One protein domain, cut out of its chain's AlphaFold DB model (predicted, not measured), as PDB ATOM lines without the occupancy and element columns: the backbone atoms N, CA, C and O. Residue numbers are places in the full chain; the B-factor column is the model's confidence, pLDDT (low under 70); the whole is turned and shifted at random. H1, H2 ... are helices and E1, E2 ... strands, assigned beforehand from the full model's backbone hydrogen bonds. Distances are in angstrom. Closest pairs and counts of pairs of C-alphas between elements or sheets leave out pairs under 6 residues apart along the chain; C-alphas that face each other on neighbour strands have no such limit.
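Overview. This is residues 627 to 671 of the 1180 residues of the protein "alpha-1,2-Mannosidase" of Notodromas monacha (UniProt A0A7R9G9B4). A hairpin of two strands, E1 and E2, has two helices gathered at the end away from its turn, H1 near E1 and H2 near residues where E1 begins and E2 ends. The hairpin's turn lies at one end of the longest axis and the first residues of H2 at the other. The 45 printed residues hold, along the chain, H1, E1, E2 and H2; the sheet, in the order E1 - E2, is antiparallel, and the class is mixed, helices and strands. The whole is compact, with a radius of gyration of the C-alphas of 10.6 A, and elongated in outline, spanning 34 by 19 by 18 A.

Along the chain. E1, residues 637 to 641, is 13.4 A long and begins at C-alpha 637, (-46.219, 30.117, -22.983). E2, residues 647 to 651, is 13.3 A long. H1, residues 627 to 634, is 10.5 A long and begins at C-alpha 627, (-44.946, 31.774, -36.130). H2, residues 659 to 671, is 18.5 A long and ends at C-alpha 671, (-57.289, 23.260, -25.324).

Arrangement. E1 and E2 form an antiparallel hairpin, their directions at 156 degrees; N 638 and O 650 are 2.8 A apart and N 640 and O 648 2.9 A, within hydrogen-bond range. The closest C-alphas of E2 and H2, His 651 and Gly 665, are 6.8 A apart. Those of H1 and E1, Leu 632 and Ser 638, are 7.1 A apart. H1 and E2 are apart. H1 and H2 are close but not clearly touching, with the C-alphas of Glu 634 and Ala 661 closest at 6.7 A. They run opposite ways at a steep tilt of 57 degrees. In H1 and H2 every O i to N i+4 pair is within hydrogen-bond range.

Size, cuts and confidence. The two C-alphas farthest apart, those of Asp 644 and Glu 660, are 33.6 A from each other. The printed part has no cut. The links H1 to E1 and E1 to E2 are tight, E2 to H2 is short, and no link is long. The mean pLDDT of the printed part is 76.0, and it is under 70 at residues 641, 643 to 647, 659 to 660 and 671.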
ATOM      1  N   GLU A 627     -43.923  30.795 -36.537       74.62
ATOM      2  CA  GLU A 627     -44.946  31.774 -36.130       74.62
ATOM      3  C   GLU A 627     -45.848  31.240 -35.014       74.62
ATOM      4  O   GLU A 627     -46.245  31.996 -34.131       74.62
ATOM      5  N   HIS A 628     -46.116  29.930 -34.980       82.25
ATOM      6  CA  HIS A 628     -46.854  29.323 -33.870       82.25
ATOM      7  C   HIS A 628     -46.041  29.381 -32.566       82.25
ATOM      8  O   HIS A 628     -46.583  29.715 -31.516       82.25
ATOM      9  N   LEU A 629     -44.723  29.159 -32.637       80.56
ATOM     10  CA  LEU A 629     -43.807  29.364 -31.507       80.56
ATOM     11  C   LEU A 629     -43.727  30.844 -31.077       80.56
ATOM     12  O   LEU A 629     -43.584  31.128 -29.887       80.56
ATOM     13  N   ARG A 630     -43.844  31.788 -32.024       80.12
ATOM     14  CA  ARG A 630     -43.876  33.238 -31.759       80.12
ATOM     15  C   ARG A 630     -45.143  33.632 -30.985       80.12
ATOM     16  O   ARG A 630     -45.032  34.260 -29.937       80.12
ATOM     17  N   LEU A 631     -46.311  33.184 -31.455       82.44
ATOM     18  CA  LEU A 631     -47.618  33.432 -30.831       82.44
ATOM     19  C   LEU A 631     -47.726  32.822 -29.427       82.44
ATOM     20  O   LEU A 631     -48.240  33.471 -28.520       82.44
ATOM     21  N   LEU A 632     -47.202  31.608 -29.211       82.62
ATOM     22  CA  LEU A 632     -47.162  31.010 -27.871       82.62
ATOM     23  C   LEU A 632     -46.381  31.872 -26.877       82.62
ATOM     24  O   LEU A 632     -46.843  32.071 -25.756       82.62
ATOM     25  N   LYS A 633     -45.248  32.442 -27.302       82.56
ATOM     26  CA  LYS A 633     -44.465  33.339 -26.451       82.56
ATOM     27  C   LYS A 633     -45.201  34.652 -26.155       82.56
ATOM     28  O   LYS A 633     -45.136  35.123 -25.028       82.56
ATOM     29  N   GLU A 634     -45.914  35.225 -27.128       83.75
ATOM     30  CA  GLU A 634     -46.754  36.419 -26.911       83.75
ATOM     31  C   GLU A 634     -47.886  36.142 -25.900       83.75
ATOM     32  O   GLU A 634     -48.205  37.008 -25.088       83.75
ATOM     33  N   MET A 635     -48.410  34.910 -25.865       85.06
ATOM     34  CA  MET A 635     -49.369  34.413 -24.863       85.06
ATOM     35  C   MET A 635     -48.722  33.915 -23.549       85.06
ATOM     36  O   MET A 635     -49.370  33.215 -22.778       85.06
ATOM     37  N   GLY A 636     -47.445  34.213 -23.280       83.75
ATOM     38  CA  GLY A 636     -46.769  33.827 -22.029       83.75
ATOM     39  C   GLY A 636     -46.482  32.327 -21.877       83.75
ATOM     40  O   GLY A 636     -46.237  31.852 -20.767       83.75
ATOM     41  N   ILE A 637     -46.521  31.554 -22.969       86.56
ATOM     42  CA  ILE A 637     -46.219  30.117 -22.983       86.56
ATOM     43  C   ILE A 637     -44.785  29.894 -23.466       86.56
ATOM     44  O   ILE A 637     -44.431  30.153 -24.619       86.56
ATOM     45  N   SER A 638     -43.963  29.333 -22.584       80.31
ATOM     46  CA  SER A 638     -42.620  28.847 -22.895       80.31
ATOM     47  C   SER A 638     -42.625  27.346 -23.208       80.31
ATOM     48  O   SER A 638     -43.476  26.592 -22.726       80.31
ATOM     49  N   ILE A 639     -41.666  26.904 -24.027       77.75
ATOM     50  CA  ILE A 639     -41.510  25.500 -24.425       77.75
ATOM     51  C   ILE A 639     -40.131  24.994 -24.005       77.75
ATOM     52  O   ILE A 639     -39.115  25.585 -24.370       77.75
ATOM     53  N   MET A 640     -40.093  23.867 -23.295       71.31
ATOM     54  CA  MET A 640     -38.864  23.171 -22.911       71.31
ATOM     55  C   MET A 640     -38.840  21.766 -23.521       71.31
ATOM     56  O   MET A 640     -39.786  20.994 -23.365       71.31
ATOM     57  N   ALA A 641     -37.754  21.418 -24.210       65.75
ATOM     58  CA  ALA A 641     -37.518  20.054 -24.678       65.75
ATOM     59  C   ALA A 641     -36.832  19.239 -23.572       65.75
ATOM     60  O   ALA A 641     -35.775  19.628 -23.071       65.75
ATOM     61  N   LEU A 642     -37.428  18.111 -23.194       73.38
ATOM     62  CA  LEU A 642     -36.887  17.194 -22.194       73.38
ATOM     63  C   LEU A 642     -35.858  16.236 -22.837       73.38
ATOM     64  O   LEU A 642     -36.002  15.882 -24.010       73.38
ATOM     65  N   PRO A 643     -34.842  15.751 -22.090       58.53
ATOM     66  CA  PRO A 643     -33.813  14.848 -22.629       58.53
ATOM     67  C   PRO A 643     -34.328  13.494 -23.147       58.53
ATOM     68  O   PRO A 643     -33.588  12.775 -23.814       58.53
ATOM     69  N   ASP A 644     -35.577  13.135 -22.840       67.19
ATOM     70  CA  ASP A 644     -36.261  11.930 -23.323       67.19
ATOM     71  C   ASP A 644     -37.021  12.138 -24.650       67.19
ATOM     72  O   ASP A 644     -37.680  11.220 -25.138       67.19
ATOM     73  N   GLY A 645     -36.930  13.334 -25.243       54.12
ATOM     74  CA  GLY A 645     -37.595  13.698 -26.494       54.12
ATOM     75  C   GLY A 645     -39.029  14.209 -26.332       54.12
ATOM     76  O   GLY A 645     -39.673  14.509 -27.339       54.12
ATOM     77  N   ARG A 646     -39.548  14.332 -25.103       65.94
ATOM     78  CA  ARG A 646     -40.850  14.970 -24.849       65.94
ATOM     79  C   ARG A 646     -40.734  16.493 -24.824       65.94
ATOM     80  O   ARG A 646     -39.668  17.061 -24.600       65.94
ATOM     81  N   VAL A 647     -41.863  17.157 -25.042       67.12
ATOM     82  CA  VAL A 647     -41.977  18.619 -25.054       67.12
ATOM     83  C   VAL A 647     -42.891  19.046 -23.912       67.12
ATOM     84  O   VAL A 647     -44.022  18.575 -23.819       67.12
ATOM     85  N   GLN A 648     -42.392  19.918 -23.040       73.19
ATOM     86  CA  GLN A 648     -43.126  20.486 -21.916       73.19
ATOM     87  C   GLN A 648     -43.495  21.940 -22.223       73.19
ATOM     88  O   GLN A 648     -42.651  22.724 -22.655       73.19
ATOM     89  N   LEU A 649     -44.759  22.288 -21.990       79.88
ATOM     90  CA  LEU A 649     -45.274  23.653 -22.072       79.88
ATOM     91  C   LEU A 649     -45.406  24.218 -20.654       79.88
ATOM     92  O   LEU A 649     -45.905  23.526 -19.763       79.88
ATOM     93  N   LEU A 650     -44.968  25.458 -20.447       80.00
ATOM     94  CA  LEU A 650     -45.068  26.169 -19.173       80.00
ATOM     95  C   LEU A 650     -45.599  27.582 -19.434       80.00
ATOM     96  O   LEU A 650     -44.925  28.383 -20.083       80.00
ATOM     97  N   HIS A 651     -46.797  27.873 -18.927       87.31
ATOM     98  CA  HIS A 651     -47.431  29.186 -19.015       87.31
ATOM     99  C   HIS A 651     -47.164  30.015 -17.755       87.31
ATOM    100  O   HIS A 651     -47.364  29.522 -16.643       87.31
ATOM    101  N   ALA A 652     -46.781  31.277 -17.935       83.44
ATOM    102  CA  ALA A 652     -46.641  32.259 -16.871       83.44
ATOM    103  C   ALA A 652     -47.300  33.579 -17.294       83.44
ATOM    104  O   ALA A 652     -46.830  34.261 -18.200       83.44
ATOM    105  N   SER A 653     -48.371  33.976 -16.600       72.06
ATOM    106  CA  SER A 653     -49.185  35.149 -16.962       72.06
ATOM    107  C   SER A 653     -48.429  36.487 -16.932       72.06
ATOM    108  O   SER A 653     -48.919  37.468 -17.480       72.06
ATOM    109  N   ALA A 654     -47.263  36.536 -16.278       72.81
ATOM    110  CA  ALA A 654     -46.383  37.705 -16.225       72.81
ATOM    111  C   ALA A 654     -45.405  37.798 -17.417       72.81
ATOM    112  O   ALA A 654     -44.865  38.873 -17.662       72.81
ATOM    113  N   ASP A 655     -45.201  36.702 -18.157       79.19
ATOM    114  CA  ASP A 655     -44.328  36.640 -19.340       79.19
ATOM    115  C   ASP A 655     -45.098  36.891 -20.658       79.19
ATOM    116  O   ASP A 655     -44.503  36.891 -21.738       79.19
ATOM    117  N   ALA A 656     -46.420  37.090 -20.585       82.31
ATOM    118  CA  ALA A 656     -47.285  37.413 -21.721       82.31
ATOM    119  C   ALA A 656     -47.216  38.904 -22.105       82.31
ATOM    120  O   ALA A 656     -47.007  39.771 -21.258       82.31
ATOM    121  N   GLU A 657     -47.455  39.222 -23.380       80.94
ATOM    122  CA  GLU A 657     -47.376  40.602 -23.891       80.94
ATOM    123  C   GLU A 657     -48.516  41.499 -23.368       80.94
ATOM    124  O   GLU A 657     -48.318  42.694 -23.140       80.94
ATOM    125  N   THR A 658     -49.711  40.937 -23.149       75.94
ATOM    126  CA  THR A 658     -50.844  41.625 -22.504       75.94
ATOM    127  C   THR A 658     -51.612  40.677 -21.581       75.94
ATOM    128  O   THR A 658     -51.561  39.459 -21.743       75.94
ATOM    129  N   ALA A 659     -52.386  41.230 -20.640       68.88
ATOM    130  CA  ALA A 659     -53.261  40.442 -19.765       68.88
ATOM    131  C   ALA A 659     -54.308  39.617 -20.547       68.88
ATOM    132  O   ALA A 659     -54.661  38.515 -20.140       68.88
ATOM    133  N   GLU A 660     -54.763  40.117 -21.700       64.94
ATOM    134  CA  GLU A 660     -55.639  39.380 -22.619       64.94
ATOM    135  C   GLU A 660     -54.902  38.186 -23.248       64.94
ATOM    136  O   GLU A 660     -55.437  37.082 -23.281       64.94
ATOM    137  N   ALA A 661     -53.648  38.380 -23.673       73.50
ATOM    138  CA  ALA A 661     -52.805  37.311 -24.213       73.50
ATOM    139  C   ALA A 661     -52.475  36.233 -23.162       73.50
ATOM    140  O   ALA A 661     -52.405  35.057 -23.507       73.50
ATOM    141  N   ALA A 662     -52.341  36.596 -21.881       73.44
ATOM    142  CA  ALA A 662     -52.219  35.625 -20.788       73.44
ATOM    143  C   ALA A 662     -53.489  34.767 -20.622       73.44
ATOM    144  O   ALA A 662     -53.405  33.572 -20.343       73.44
ATOM    145  N   LEU A 663     -54.681  35.347 -20.813       72.62
ATOM    146  CA  LEU A 663     -55.942  34.597 -20.783       72.62
ATOM    147  C   LEU A 663     -56.086  33.682 -22.011       72.62
ATOM    148  O   LEU A 663     -56.467  32.522 -21.858       72.62
ATOM    149  N   GLU A 664     -55.702  34.151 -23.205       78.94
ATOM    150  CA  GLU A 664     -55.594  33.296 -24.401       78.94
ATOM    151  C   GLU A 664     -54.565  32.164 -24.200       78.94
ATOM    152  O   GLU A 664     -54.798  31.038 -24.642       78.94
ATOM    153  N   GLY A 665     -53.477  32.414 -23.461       79.81
ATOM    154  CA  GLY A 665     -52.486  31.411 -23.061       79.81
ATOM    155  C   GLY A 665     -53.041  30.335 -22.125       79.81
ATOM    156  O   GLY A 665     -52.809  29.141 -22.344       79.81
ATOM    157  N   VAL A 666     -53.839  30.717 -21.122       80.25
ATOM    158  CA  VAL A 666     -54.548  29.755 -20.256       80.25
ATOM    159  C   VAL A 666     -55.533  28.908 -21.067       80.25
ATOM    160  O   VAL A 666     -55.521  27.681 -20.931       80.25
ATOM    161  N   GLU A 667     -56.334  29.515 -21.951       74.38
ATOM    162  CA  GLU A 667     -57.242  28.750 -22.818       74.38
ATOM    163  C   GLU A 667     -56.485  27.831 -23.789       74.38
ATOM    164  O   GLU A 667     -56.889  26.684 -23.961       74.38
ATOM    165  N   PHE A 668     -55.355  28.257 -24.368       81.50
ATOM    166  CA  PHE A 668     -54.535  27.395 -25.226       81.50
ATOM    167  C   PHE A 668     -53.985  26.178 -24.464       81.50
ATOM    168  O   PHE A 668     -54.024  25.056 -24.972       81.50
ATOM    169  N   MET A 669     -53.492  26.375 -23.237       77.50
ATOM    170  CA  MET A 669     -53.021  25.275 -22.386       77.50
ATOM    171  C   MET A 669     -54.154  24.298 -22.043       77.50
ATOM    172  O   MET A 669     -53.940  23.084 -22.026       77.50
ATOM    173  N   GLN A 670     -55.370  24.806 -21.826       72.06
ATOM    174  CA  GLN A 670     -56.560  23.987 -21.591       72.06
ATOM    175  C   GLN A 670     -57.005  23.232 -22.858       72.06
ATOM    176  O   GLN A 670     -57.262  22.029 -22.788       72.06
ATOM    177  N   ASP A 671     -57.009  23.884 -24.024       69.94
ATOM    178  CA  ASP A 671     -57.289  23.260 -25.324       69.94
ATOM    179  C   ASP A 671     -56.239  22.182 -25.673       69.94
ATOM    180  O   ASP A 671     -56.591  21.142 -26.232       69.94
TER     181      ASP A 671